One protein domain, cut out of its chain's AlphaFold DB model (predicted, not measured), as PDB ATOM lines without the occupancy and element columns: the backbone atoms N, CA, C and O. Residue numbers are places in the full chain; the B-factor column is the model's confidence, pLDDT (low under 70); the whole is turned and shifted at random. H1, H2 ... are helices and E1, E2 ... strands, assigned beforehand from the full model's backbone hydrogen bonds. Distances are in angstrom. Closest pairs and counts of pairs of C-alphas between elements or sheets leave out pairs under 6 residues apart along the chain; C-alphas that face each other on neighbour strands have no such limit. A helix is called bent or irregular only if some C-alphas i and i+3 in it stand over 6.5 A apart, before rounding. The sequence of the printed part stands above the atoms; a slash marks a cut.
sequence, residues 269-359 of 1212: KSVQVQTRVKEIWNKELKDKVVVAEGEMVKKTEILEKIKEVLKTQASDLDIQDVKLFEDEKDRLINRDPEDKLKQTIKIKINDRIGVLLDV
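Overview. This is residues 269 to 359 of the 1212 residues of the protein "PARCEL domain-containing protein" of Mycoplasma yeatsii GM274B (UniProt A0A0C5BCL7). Look for a small three-stranded antiparallel sheet with two helices packed over one of its faces, H1 over the edge strand E3 and H2 over E1 and, only just, E2; the two helices stand about perpendicular to each other. Two long loops, residues 286 to 298 and 325 to 343, gather towards one end of the longest axis, and the other face of the sheet bears no named helix. The printed part has 91 residues with two named helices and three named strands, in the order H1 H2 E1 E2 E3; the sheet's order is E1 E2 E3, and the class is mixed, helices and strands. The whole is compact, with a radius of gyration of the C-alphas of 12.5 A and spans of 36 by 26 by 19 A.

Along the chain. Find C-alpha 269 at (18.930, -56.659, 250.395); from there H1 runs through residues 269 to 285, 22.8 A long. It is neither bent nor irregular, but only just: C-alphas 282 and 285 are 6.2 A apart. H2 takes residues 299 to 313, 20.6 A, beginning at C-alpha 299 at (-6.566, -51.782, 248.654). E1 is residues 322 to 324, 7.2 A; E2 is residues 344 to 349, 16.1 A. E3, residues 353 to 358, spans 16.4 A and ends at C-alpha 358 at (1.687, -43.282, 250.372).

Arrangement. Start at the sheet, a meander, each strand the antiparallel neighbour of the one before. In the hairpin E1 and E2, at 138 degrees, look for N 323 and O 348, 2.9 A apart. In the hairpin E2 and E3, at 158 degrees, N 355 and O 347 are 2.7 A apart. These pairs are within hydrogen-bond range. H1 and H2 are on the same face, making two layers, helices on one face of a sheet. H1 has a height over the sheet of 8.7 A and runs along the strands, at 27 degrees to E3 on the local plane; their closest C-alphas are those of Gln 274 and Val 355, 5.8 A. H2, at a height of 7.9 A, also runs along the strands, at 17 degrees to E1 on the local plane; their closest C-alphas are those of Lys 307 and Val 322, 6.7 A. H1 and H2 touch, their closest C-alphas being those of Ile 280 and Gln 313, 7.3 A, with their lines about perpendicular at 74 degrees. Every O i to N i+4 pair is within hydrogen-bond range in H1, and 9 of 11 in H2.

Size, cuts and confidence. Asp 316 and Glu 338 have the two C-alphas farthest apart, 37.4 A. The printed part has no cut. The links H1 to H2 and E1 to E2 are long, with 13 and 19 residues; residues 297 to 298 in the first pair antiparallel with 332 to 333 in the second. The mean pLDDT of the printed part is 81.9, and residues 289 to 296 and 334 to 342 are under 70.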
ATOM      1  N   LYS A 269      19.853 -56.049 251.363       91.19
ATOM      2  CA  LYS A 269      18.930 -56.659 250.395       91.19
ATOM      3  C   LYS A 269      17.486 -56.263 250.679       91.19
ATOM      4  O   LYS A 269      16.811 -55.740 249.794       91.19
ATOM      5  N   SER A 270      17.019 -56.461 251.911       91.81
ATOM      6  CA  SER A 270      15.651 -56.100 252.291       91.81
ATOM      7  C   SER A 270      15.408 -54.593 252.178       91.81
ATOM      8  O   SER A 270      14.356 -54.166 251.698       91.81
ATOM      9  N   VAL A 271      16.397 -53.776 252.560       90.12
ATOM     10  CA  VAL A 271      16.348 -52.311 252.417       90.12
ATOM     11  C   VAL A 271      16.307 -51.894 250.942       90.12
ATOM     12  O   VAL A 271      15.528 -51.009 250.583       90.12
ATOM     13  N   GLN A 272      17.091 -52.539 250.073       92.44
ATOM     14  CA  GLN A 272      17.079 -52.285 248.630       92.44
ATOM     15  C   GLN A 272      15.714 -52.615 248.019       92.44
ATOM     16  O   GLN A 272      15.176 -51.794 247.279       92.44
ATOM     17  N   VAL A 273      15.117 -53.757 248.381       94.19
ATOM     18  CA  VAL A 273      13.765 -54.131 247.935       94.19
ATOM     19  C   VAL A 273      12.739 -53.089 248.386       94.19
ATOM     20  O   VAL A 273      12.007 -52.568 247.546       94.19
ATOM     21  N   GLN A 274      12.716 -52.709 249.673       92.25
ATOM     22  CA  GLN A 274      11.801 -51.660 250.152       92.25
ATOM     23  C   GLN A 274      11.973 -50.344 249.382       92.25
ATOM     24  O   GLN A 274      10.987 -49.689 249.041       92.25
ATOM     25  N   THR A 275      13.222 -49.938 249.143       90.19
ATOM     26  CA  THR A 275      13.551 -48.665 248.489       90.19
ATOM     27  C   THR A 275      13.094 -48.676 247.038       90.19
ATOM     28  O   THR A 275      12.351 -47.790 246.623       90.19
ATOM     29  N   ARG A 276      13.444 -49.723 246.284       94.12
ATOM     30  CA  ARG A 276      13.089 -49.851 244.870       94.12
ATOM     31  C   ARG A 276      11.581 -49.937 244.659       94.12
ATOM     32  O   ARG A 276      11.050 -49.304 243.752       94.12
ATOM     33  N   VAL A 277      10.871 -50.660 245.524       94.31
ATOM     34  CA  VAL A 277       9.404 -50.745 245.472       94.31
ATOM     35  C   VAL A 277       8.771 -49.373 245.719       94.31
ATOM     36  O   VAL A 277       7.853 -48.993 244.996       94.31
ATOM     37  N   LYS A 278       9.287 -48.588 246.679       91.56
ATOM     38  CA  LYS A 278       8.833 -47.204 246.914       91.56
ATOM     39  C   LYS A 278       9.121 -46.287 245.724       91.56
ATOM     40  O   LYS A 278       8.279 -45.458 245.388       91.56
ATOM     41  N   GLU A 279      10.279 -46.416 245.082       91.81
ATOM     42  CA  GLU A 279      10.619 -45.650 243.875       91.81
ATOM     43  C   GLU A 279       9.674 -45.962 242.717       91.81
ATOM     44  O   GLU A 279       9.124 -45.044 242.112       91.81
ATOM     45  N   ILE A 280       9.457 -47.250 242.433       92.06
ATOM     46  CA  ILE A 280       8.541 -47.705 241.382       92.06
ATOM     47  C   ILE A 280       7.126 -47.220 241.682       92.06
ATOM     48  O   ILE A 280       6.470 -46.672 240.802       92.06
ATOM     49  N   TRP A 281       6.677 -47.347 242.933       91.44
ATOM     50  CA  TRP A 281       5.396 -46.801 243.363       91.44
ATOM     51  C   TRP A 281       5.295 -45.305 243.066       91.44
ATOM     52  O   TRP A 281       4.388 -44.894 242.347       91.44
ATOM     53  N   ASN A 282       6.235 -44.500 243.566       83.69
ATOM     54  CA  ASN A 282       6.217 -43.048 243.398       83.69
ATOM     55  C   ASN A 282       6.251 -42.626 241.924       83.69
ATOM     56  O   ASN A 282       5.608 -41.648 241.566       83.69
ATOM     57  N   LYS A 283       6.993 -43.351 241.084       84.31
ATOM     58  CA  LYS A 283       7.175 -43.011 239.672       84.31
ATOM     59  C   LYS A 283       6.012 -43.466 238.790       84.31
ATOM     60  O   LYS A 283       5.610 -42.745 237.885       84.31
ATOM     61  N   GLU A 284       5.503 -44.674 239.011       84.81
ATOM     62  CA  GLU A 284       4.643 -45.349 238.034       84.81
ATOM     63  C   GLU A 284       3.182 -45.443 238.460       84.81
ATOM     64  O   GLU A 284       2.311 -45.505 237.591       84.81
ATOM     65  N   LEU A 285       2.910 -45.462 239.769       84.06
ATOM     66  CA  LEU A 285       1.602 -45.823 240.319       84.06
ATOM     67  C   LEU A 285       0.985 -44.733 241.200       84.06
ATOM     68  O   LEU A 285      -0.214 -44.498 241.091       84.06
ATOM     69  N   LYS A 286       1.770 -44.041 242.030       80.75
ATOM     70  CA  LYS A 286       1.289 -43.116 243.068       80.75
ATOM     71  C   LYS A 286       0.256 -42.122 242.551       80.75
ATOM     72  O   LYS A 286      -0.819 -42.022 243.137       80.75
ATOM     73  N   ASP A 287       0.539 -41.480 241.419       71.12
ATOM     74  CA  ASP A 287      -0.343 -40.470 240.827       71.12
ATOM     75  C   ASP A 287      -1.504 -41.072 240.014       71.12
ATOM     76  O   ASP A 287      -2.532 -40.422 239.848       71.12
ATOM     77  N   LYS A 288      -1.395 -42.343 239.600       71.19
ATOM     78  CA  LYS A 288      -2.360 -43.058 238.738       71.19
ATOM     79  C   LYS A 288      -3.346 -43.947 239.502       71.19
ATOM     80  O   LYS A 288      -4.313 -44.442 238.928       71.19
ATOM     81  N   VAL A 289      -3.069 -44.218 240.776       67.38
ATOM     82  CA  VAL A 289      -3.797 -45.204 241.584       67.38
ATOM     83  C   VAL A 289      -5.004 -44.607 242.329       67.38
ATOM     84  O   VAL A 289      -5.847 -45.359 242.807       67.38
ATOM     85  N   VAL A 290      -5.169 -43.280 242.335       61.94
ATOM     86  CA  VAL A 290      -6.378 -42.590 242.826       61.94
ATOM     87  C   VAL A 290      -6.600 -41.335 241.979       61.94
ATOM     88  O   VAL A 290      -5.686 -40.522 241.882       61.94
ATOM     89  N   VAL A 291      -7.764 -41.163 241.343       56.16
ATOM     90  CA  VAL A 291      -7.929 -40.128 240.297       56.16
ATOM     91  C   VAL A 291      -8.662 -38.864 240.778       56.16
ATOM     92  O   VAL A 291      -8.654 -37.870 240.064       56.16
ATOM     93  N   ALA A 292      -9.196 -38.816 242.007       53.75
ATOM     94  CA  ALA A 292      -9.727 -37.576 242.592       53.75
ATOM     95  C   ALA A 292     -10.022 -37.654 244.102       53.75
ATOM     96  O   ALA A 292     -10.122 -38.736 244.680       53.75
ATOM     97  N   GLU A 293     -10.209 -36.493 244.741       54.81
ATOM     98  CA  GLU A 293     -10.730 -36.395 246.109       54.81
ATOM     99  C   GLU A 293     -12.140 -37.011 246.219       54.81
ATOM    100  O   GLU A 293     -13.040 -36.676 245.448       54.81
ATOM    101  N   GLY A 294     -12.320 -37.930 247.177       55.12
ATOM    102  CA  GLY A 294     -13.603 -38.573 247.493       55.12
ATOM    103  C   GLY A 294     -13.829 -39.970 246.894       55.12
ATOM    104  O   GLY A 294     -14.728 -40.671 247.353       55.12
ATOM    105  N   GLU A 295     -13.018 -40.426 245.932       63.53
ATOM    106  CA  GLU A 295     -13.133 -41.796 245.405       63.53
ATOM    107  C   GLU A 295     -12.448 -42.819 246.316       63.53
ATOM    108  O   GLU A 295     -11.262 -42.704 246.627       63.53
ATOM    109  N   MET A 296     -13.213 -43.830 246.735       67.62
ATOM    110  CA  MET A 296     -12.755 -44.927 247.586       67.62
ATOM    111  C   MET A 296     -12.456 -46.157 246.733       67.62
ATOM    112  O   MET A 296     -13.355 -46.709 246.103       67.62
ATOM    113  N   VAL A 297     -11.209 -46.622 246.753       76.31
ATOM    114  CA  VAL A 297     -10.766 -47.823 246.032       76.31
ATOM    115  C   VAL A 297     -10.379 -48.900 247.039       76.31
ATOM    116  O   VAL A 297      -9.815 -48.611 248.096       76.31
ATOM    117  N   LYS A 298     -10.674 -50.167 246.742       85.19
ATOM    118  CA  LYS A 298     -10.230 -51.275 247.596       85.19
ATOM    119  C   LYS A 298      -8.715 -51.434 247.496       85.19
ATOM    120  O   LYS A 298      -8.168 -51.525 246.398       85.19
ATOM    121  N   LYS A 299      -8.024 -51.551 248.636       87.00
ATOM    122  CA  LYS A 299      -6.566 -51.782 248.654       87.00
ATOM    123  C   LYS A 299      -6.169 -53.065 247.906       87.00
ATOM    124  O   LYS A 299      -5.068 -53.136 247.363       87.00
ATOM    125  N   THR A 300      -7.067 -54.049 247.810       87.44
ATOM    126  CA  THR A 300      -6.876 -55.284 247.030       87.44
ATOM    127  C   THR A 300      -6.782 -55.044 245.521       87.44
ATOM    128  O   THR A 300      -5.954 -55.668 244.869       87.44
ATOM    129  N   GLU A 301      -7.548 -54.109 244.958       86.00
ATOM    130  CA  GLU A 301      -7.468 -53.765 243.527       86.00
ATOM    131  C   GLU A 301      -6.136 -53.084 243.191       86.00
ATOM    132  O   GLU A 301      -5.554 -53.278 242.124       86.00
ATOM    133  N   ILE A 302      -5.617 -52.306 244.137       86.88
ATOM    134  CA  ILE A 302      -4.332 -51.621 244.004       86.88
ATOM    135  C   ILE A 302      -3.171 -52.600 244.143       86.88
ATOM    136  O   ILE A 302      -2.184 -52.478 243.420       86.88
ATOM    137  N   LEU A 303      -3.297 -53.591 245.030       91.44
ATOM    138  CA  LEU A 303      -2.315 -54.662 245.177       91.44
ATOM    139  C   LEU A 303      -2.055 -55.372 243.841       91.44
ATOM    140  O   LEU A 303      -0.897 -55.614 243.507       91.44
ATOM    141  N   GLU A 304      -3.098 -55.669 243.063       92.25
ATOM    142  CA  GLU A 304      -2.936 -56.332 241.764       92.25
ATOM    143  C   GLU A 304      -2.165 -55.458 240.761       92.25
ATOM    144  O   GLU A 304      -1.241 -55.944 240.107       92.25
ATOM    145  N   LYS A 305      -2.427 -54.143 240.732       90.31
ATOM    146  CA  LYS A 305      -1.634 -53.189 239.928       90.31
ATOM    147  C   LYS A 305      -0.173 -53.124 240.382       90.31
ATOM    148  O   LYS A 305       0.733 -53.062 239.553       90.31
ATOM    149  N   ILE A 306       0.077 -53.152 241.694       92.50
ATOM    150  CA  ILE A 306       1.439 -53.180 242.248       92.50
ATOM    151  C   ILE A 306       2.171 -54.448 241.793       92.50
ATOM    152  O   ILE A 306       3.305 -54.352 241.324       92.50
ATOM    153  N   LYS A 307       1.534 -55.623 241.884       94.12
ATOM    154  CA  LYS A 307       2.119 -56.900 241.440       94.12
ATOM    155  C   LYS A 307       2.515 -56.862 239.965       94.12
ATOM    156  O   LYS A 307       3.614 -57.289 239.620       94.12
ATOM    157  N   GLU A 308       1.645 -56.333 239.107       92.38
ATOM    158  CA  GLU A 308       1.892 -56.235 237.666       92.38
ATOM    159  C   GLU A 308       3.105 -55.346 237.343       92.38
ATOM    160  O   GLU A 308       4.007 -55.752 236.603       92.38
ATOM    161  N   VAL A 309       3.177 -54.157 237.950       93.31
ATOM    162  CA  VAL A 309       4.292 -53.226 237.723       93.31
ATOM    163  C   VAL A 309       5.600 -53.769 238.300       93.31
ATOM    164  O   VAL A 309       6.636 -53.681 237.644       93.31
ATOM    165  N   LEU A 310       5.584 -54.379 239.489       94.06
ATOM    166  CA  LEU A 310       6.797 -54.958 240.076       94.06
ATOM    167  C   LEU A 310       7.340 -56.128 239.248       94.06
ATOM    168  O   LEU A 310       8.552 -56.229 239.073       94.06
ATOM    169  N   LYS A 311       6.470 -56.954 238.653       89.62
ATOM    170  CA  LYS A 311       6.884 -58.063 237.778       89.62
ATOM    171  C   LYS A 311       7.688 -57.593 236.560       89.62
ATOM    172  O   LYS A 311       8.536 -58.334 236.067       89.62
ATOM    173  N   THR A 312       7.424 -56.382 236.070       90.19
ATOM    174  CA  THR A 312       8.099 -55.818 234.891       90.19
ATOM    175  C   THR A 312       9.281 -54.917 235.254       90.19
ATOM    176  O   THR A 312      10.323 -55.010 234.611       90.19
ATOM    177  N   GLN A 313       9.151 -54.069 236.281       90.62
ATOM    178  CA  GLN A 313      10.139 -53.031 236.620       90.62
ATOM    179  C   GLN A 313      11.111 -53.390 237.758       90.62
ATOM    180  O   GLN A 313      12.044 -52.624 238.015       90.62
ATOM    181  N   ALA A 314      10.893 -54.516 238.442       89.88
ATOM    182  CA  ALA A 314      11.738 -55.025 239.526       89.88
ATOM    183  C   ALA A 314      12.105 -56.508 239.327       89.88
ATOM    184  O   ALA A 314      12.254 -57.247 240.298       89.88
ATOM    185  N   SER A 315      12.229 -56.962 238.075       86.50
ATOM    186  CA  SER A 315      12.578 -58.354 237.742       86.50
ATOM    187  C   SER A 315      14.004 -58.749 238.154       86.50
ATOM    188  O   SER A 315      14.317 -59.933 238.234       86.50
ATOM    189  N   ASP A 316      14.856 -57.762 238.434       88.19
ATOM    190  CA  ASP A 316      16.194 -57.915 239.001       88.19
ATOM    191  C   ASP A 316      16.188 -58.179 240.519       88.19
ATOM    192  O   ASP A 316      17.208 -58.593 241.074       88.19
ATOM    193  N   LEU A 317      15.055 -57.960 241.196       89.38
ATOM    194  CA  LEU A 317      14.891 -58.191 242.629       89.38
ATOM    195  C   LEU A 317      14.239 -59.551 242.913       89.38
ATOM    196  O   LEU A 317      13.344 -59.997 242.201       89.38
ATOM    197  N   ASP A 318      14.643 -60.194 244.014       87.19
ATOM    198  CA  ASP A 318      14.036 -61.442 244.499       87.19
ATOM    199  C   ASP A 318      12.672 -61.154 245.150       87.19
ATOM    200  O   ASP A 318      12.558 -61.032 246.368       87.19
ATOM    201  N   ILE A 319      11.636 -60.968 244.327       91.62
ATOM    202  CA  ILE A 319      10.244 -60.749 244.740       91.62
ATOM    203  C   ILE A 319       9.416 -61.954 244.283       91.62
ATOM    204  O   ILE A 319       9.093 -62.088 243.104       91.62
ATOM    205  N   GLN A 320       9.071 -62.836 245.220       89.50
ATOM    206  CA  GLN A 320       8.297 -64.059 244.975       89.50
ATOM    207  C   GLN A 320       6.820 -63.891 245.333       89.50
ATOM    208  O   GLN A 320       5.958 -64.436 244.646       89.50
ATOM    209  N   ASP A 321       6.527 -63.132 246.391       93.25
ATOM    210  CA  ASP A 321       5.161 -62.867 246.846       93.25
ATOM    211  C   ASP A 321       4.990 -61.411 247.283       93.25
ATOM    212  O   ASP A 321       5.896 -60.814 247.869       93.25
ATOM    213  N   VAL A 322       3.809 -60.852 247.015       94.50
ATOM    214  CA  VAL A 322       3.394 -59.510 247.434       94.50
ATOM    215  C   VAL A 322       1.948 -59.584 247.905       94.50
ATOM    216  O   VAL A 322       1.039 -59.872 247.124       94.50
ATOM    217  N   LYS A 323       1.710 -59.273 249.178       94.44
ATOM    218  CA  LYS A 323       0.377 -59.310 249.791       94.44
ATOM    219  C   LYS A 323       0.102 -58.078 250.642       94.44
ATOM    220  O   LYS A 323       1.019 -57.342 250.977       94.44
ATOM    221  N   LEU A 324      -1.156 -57.836 250.997       91.44
ATOM    222  CA  LEU A 324      -1.504 -56.816 251.992       91.44
ATOM    223  C   LEU A 324      -1.211 -57.325 253.409       91.44
ATOM    224  O   LEU A 324      -1.252 -58.533 253.661       91.44
ATOM    225  N   PHE A 325      -0.945 -56.404 254.335       87.19
ATOM    226  CA  PHE A 325      -0.967 -56.723 255.765       87.19
ATOM    227  C   PHE A 325      -2.383 -57.148 256.200       87.19
ATOM    228  O   PHE A 325      -3.375 -56.781 255.569       87.19
ATOM    229  N   GLU A 326      -2.497 -57.941 257.269       80.50
ATOM    230  CA  GLU A 326      -3.798 -58.454 257.733       80.50
ATOM    231  C   GLU A 326      -4.775 -57.335 258.120       80.50
ATOM    232  O   GLU A 326      -5.963 -57.438 257.826       80.50
ATOM    233  N   ASP A 327      -4.287 -56.235 258.702       75.62
ATOM    234  CA  ASP A 327      -5.107 -55.075 259.064       75.62
ATOM    235  C   ASP A 327      -5.605 -54.270 257.850       75.62
ATOM    236  O   ASP A 327      -6.467 -53.408 258.018       75.62
ATOM    237  N   GLU A 328      -5.111 -54.557 256.640       78.81
ATOM    238  CA  GLU A 328      -5.382 -53.795 255.413       78.81
ATOM    239  C   GLU A 328      -6.394 -54.443 254.456       78.81
ATOM    240  O   GLU A 328      -6.907 -53.755 253.573       78.81
ATOM    241  N   LYS A 329      -6.686 -55.745 254.592       76.44
ATOM    242  CA  LYS A 329      -7.421 -56.524 253.570       76.44
ATOM    243  C   LYS A 329      -8.814 -55.977 253.234       76.44
ATOM    244  O   LYS A 329      -9.204 -56.022 252.070       76.44
ATOM    245  N   ASP A 330      -9.505 -55.405 254.219       72.56
ATOM    246  CA  ASP A 330     -10.870 -54.876 254.075       72.56
ATOM    247  C   ASP A 330     -10.935 -53.339 254.064       72.56
ATOM    248  O   ASP A 330     -12.019 -52.752 254.060       72.56
ATOM    249  N   ARG A 331      -9.782 -52.653 254.066       75.56
ATOM    250  CA  ARG A 331      -9.738 -51.188 254.105       75.56
ATOM    251  C   ARG A 331      -9.832 -50.592 252.703       75.56
ATOM    252  O   ARG A 331      -9.221 -51.062 251.742       75.56
ATOM    253  N   LEU A 332     -10.583 -49.503 252.609       77.62
ATOM    254  CA  LEU A 332     -10.632 -48.640 251.435       77.62
ATOM    255  C   LEU A 332      -9.516 -47.591 251.526       77.62
ATOM    256  O   LEU A 332      -9.104 -47.206 252.623       77.62
ATOM    257  N   ILE A 333      -9.027 -47.138 250.379       72.25
ATOM    258  CA  ILE A 333      -8.051 -46.056 250.266       72.25
ATOM    259  C   ILE A 333      -8.621 -44.940 249.390       72.25
ATOM    260  O   ILE A 333      -9.346 -45.202 248.432       72.25
ATOM    261  N   ASN A 334      -8.287 -43.701 249.722       67.88
ATOM    262  CA  ASN A 334      -8.569 -42.514 248.931       67.88
ATOM    263  C   ASN A 334      -7.398 -41.525 249.091       67.88
ATOM    264  O   ASN A 334      -6.336 -41.868 249.591       67.88
ATOM    265  N   ARG A 335      -7.543 -40.285 248.639       64.62
ATOM    266  CA  ARG A 335      -6.537 -39.236 248.885       64.62
ATOM    267  C   ARG A 335      -7.025 -38.195 249.892       64.62
ATOM    268  O   ARG A 335      -6.641 -37.030 249.811       64.62
ATOM    269  N   ASP A 336      -7.879 -38.609 250.830       60.09
ATOM    270  CA  ASP A 336      -8.501 -37.714 251.804       60.09
ATOM    271  C   ASP A 336      -7.425 -37.028 252.662       60.09
ATOM    272  O   ASP A 336      -6.704 -37.709 253.391       60.09
ATOM    273  N   PRO A 337      -7.271 -35.698 252.562       53.56
ATOM    274  CA  PRO A 337      -6.286 -34.897 253.302       53.56
ATOM    275  C   PRO A 337      -6.327 -35.065 254.827       53.56
ATOM    276  O   PRO A 337      -5.288 -34.877 255.470       53.56
ATOM    277  N   GLU A 338      -7.506 -35.337 255.390       51.34
ATOM    278  CA  GLU A 338      -7.773 -35.339 256.825       51.34
ATOM    279  C   GLU A 338      -7.548 -36.729 257.420       51.34
ATOM    280  O   GLU A 338      -7.185 -36.856 258.593       51.34
ATOM    281  N   ASP A 339      -7.644 -37.770 256.589       56.91
ATOM    282  CA  ASP A 339      -7.512 -39.163 256.993       56.91
ATOM    283  C   ASP A 339      -6.304 -39.850 256.336       56.91
ATOM    284  O   ASP A 339      -6.405 -40.589 255.354       56.91
ATOM    285  N   LYS A 340      -5.118 -39.643 256.926       56.19
ATOM    286  CA  LYS A 340      -3.869 -40.282 256.472       56.19
ATOM    287  C   LYS A 340      -3.919 -41.819 256.458       56.19
ATOM    288  O   LYS A 340      -3.178 -42.409 255.678       56.19
ATOM    289  N   LEU A 341      -4.797 -42.458 257.246       56.78
ATOM    290  CA  LEU A 341      -4.974 -43.924 257.242       56.78
ATOM    291  C   LEU A 341      -5.587 -44.421 255.933       56.78
ATOM    292  O   LEU A 341      -5.310 -45.533 255.467       56.78
ATOM    293  N   LYS A 342      -6.390 -43.566 255.301       65.00
ATOM    294  CA  LYS A 342      -6.887 -43.783 253.950       65.00
ATOM    295  C   LYS A 342      -5.923 -43.279 252.885       65.00
ATOM    296  O   LYS A 342      -6.291 -43.397 251.735       65.00
ATOM    297  N   GLN A 343      -4.722 -42.790 253.212       70.12
ATOM    298  CA  GLN A 343      -3.696 -42.385 252.234       70.12
ATOM    299  C   GLN A 343      -2.524 -43.372 252.130       70.12
ATOM    300  O   GLN A 343      -1.660 -43.213 251.268       70.12
ATOM    301  N   THR A 344      -2.450 -44.391 252.987       77.25
ATOM    302  CA  THR A 344      -1.339 -45.348 252.959       77.25
ATOM    303  C   THR A 344      -1.799 -46.773 252.672       77.25
ATOM    304  O   THR A 344      -2.891 -47.190 253.044       77.25
ATOM    305  N   ILE A 345      -0.969 -47.544 251.976       84.69
ATOM    306  CA  ILE A 345      -1.105 -48.988 251.773       84.69
ATOM    307  C   ILE A 345       0.107 -49.665 252.410       84.69
ATOM    308  O   ILE A 345       1.248 -49.312 252.102       84.69
ATOM    309  N   LYS A 346      -0.132 -50.665 253.266       88.31
ATOM    310  CA  LYS A 346       0.915 -51.559 253.779       88.31
ATOM    311  C   LYS A 346       0.898 -52.866 252.993       88.31
ATOM    312  O   LYS A 346      -0.059 -53.637 253.075       88.31
ATOM    313  N   ILE A 347       1.972 -53.131 252.255       92.50
ATOM    314  CA  ILE A 347       2.194 -54.413 251.573       92.50
ATOM    315  C   ILE A 347       3.356 -55.162 252.203       92.50
ATOM    316  O   ILE A 347       4.322 -54.554 252.654       92.50
ATOM    317  N   LYS A 348       3.285 -56.488 252.203       93.12
ATOM    318  CA  LYS A 348       4.332 -57.390 252.653       93.12
ATOM    319  C   LYS A 348       4.877 -58.170 251.465       93.12
ATOM    320  O   LYS A 348       4.110 -58.762 250.712       93.12
ATOM    321  N   ILE A 349       6.194 -58.157 251.318       94.19
ATOM    322  CA  ILE A 349       6.937 -58.839 250.262       94.19
ATOM    323  C   ILE A 349       7.681 -60.031 250.873       94.19
ATOM    324  O   ILE A 349       8.329 -59.888 251.916       94.19
ATOM    325  N   ASN A 350       7.568 -61.202 250.242       92.56
ATOM    326  CA  ASN A 350       8.180 -62.472 250.666       92.56
ATOM    327  C   ASN A 350       7.970 -62.795 252.159       92.56
ATOM    328  O   ASN A 350       8.884 -63.257 252.842       92.56
ATOM    329  N   ASP A 351       6.801 -62.463 252.709       89.62
ATOM    330  CA  ASP A 351       6.449 -62.635 254.126       89.62
ATOM    331  C   ASP A 351       7.365 -61.973 255.159       89.62
ATOM    332  O   ASP A 351       7.151 -62.147 256.362       89.62
ATOM    333  N   ARG A 352       8.320 -61.141 254.727       90.00
ATOM    334  CA  ARG A 352       9.341 -60.545 255.596       90.00
ATOM    335  C   ARG A 352       9.484 -59.042 255.445       90.00
ATOM    336  O   ARG A 352       9.793 -58.394 256.439       90.00
ATOM    337  N   ILE A 353       9.318 -58.507 254.241       93.50
ATOM    338  CA  ILE A 353       9.671 -57.127 253.914       93.50
ATOM    339  C   ILE A 353       8.387 -56.305 253.847       93.50
ATOM    340  O   ILE A 353       7.666 -56.351 252.854       93.50
ATOM    341  N   GLY A 354       8.077 -55.559 254.904       91.38
ATOM    342  CA  GLY A 354       6.955 -54.623 254.879       91.38
ATOM    343  C   GLY A 354       7.303 -53.377 254.068       91.38
ATOM    344  O   GLY A 354       8.416 -52.872 254.157       91.38
ATOM    345  N   VAL A 355       6.368 -52.842 253.292       91.06
ATOM    346  CA  VAL A 355       6.518 -51.577 252.568       91.06
ATOM    347  C   VAL A 355       5.272 -50.735 252.805       91.06
ATOM    348  O   VAL A 355       4.159 -51.160 252.508       91.06
ATOM    349  N   LEU A 356       5.478 -49.529 253.337       86.75
ATOM    350  CA  LEU A 356       4.446 -48.503 253.441       86.75
ATOM    351  C   LEU A 356       4.498 -47.618 252.190       86.75
ATOM    352  O   LEU A 356       5.534 -47.005 251.911       86.75
ATOM    353  N   LEU A 357       3.393 -47.568 251.452       86.00
ATOM    354  CA  LEU A 357       3.218 -46.801 250.223       86.00
ATOM    355  C   LEU A 357       2.185 -45.700 250.457       86.00
ATOM    356  O   LEU A 357       1.060 -45.986 250.844       86.00
ATOM    357  N   ASP A 358       2.565 -44.448 250.229       78.50
ATOM    358  CA  ASP A 358       1.687 -43.282 250.372       78.50
ATOM    359  C   ASP A 358       1.119 -42.896 248.997       78.50
ATOM    360  O   ASP A 358       1.899 -42.637 248.073       78.50
ATOM    361  N   VAL A 359      -0.211 -42.849 248.845       70.62
ATOM    362  CA  VAL A 359      -0.881 -42.369 247.617       70.62
ATOM    363  C   VAL A 359      -0.804 -40.846 247.449       70.62
ATOM    364  O   VAL A 359      -1.232 -40.324 246.421       70.62
TER     365      VAL A 359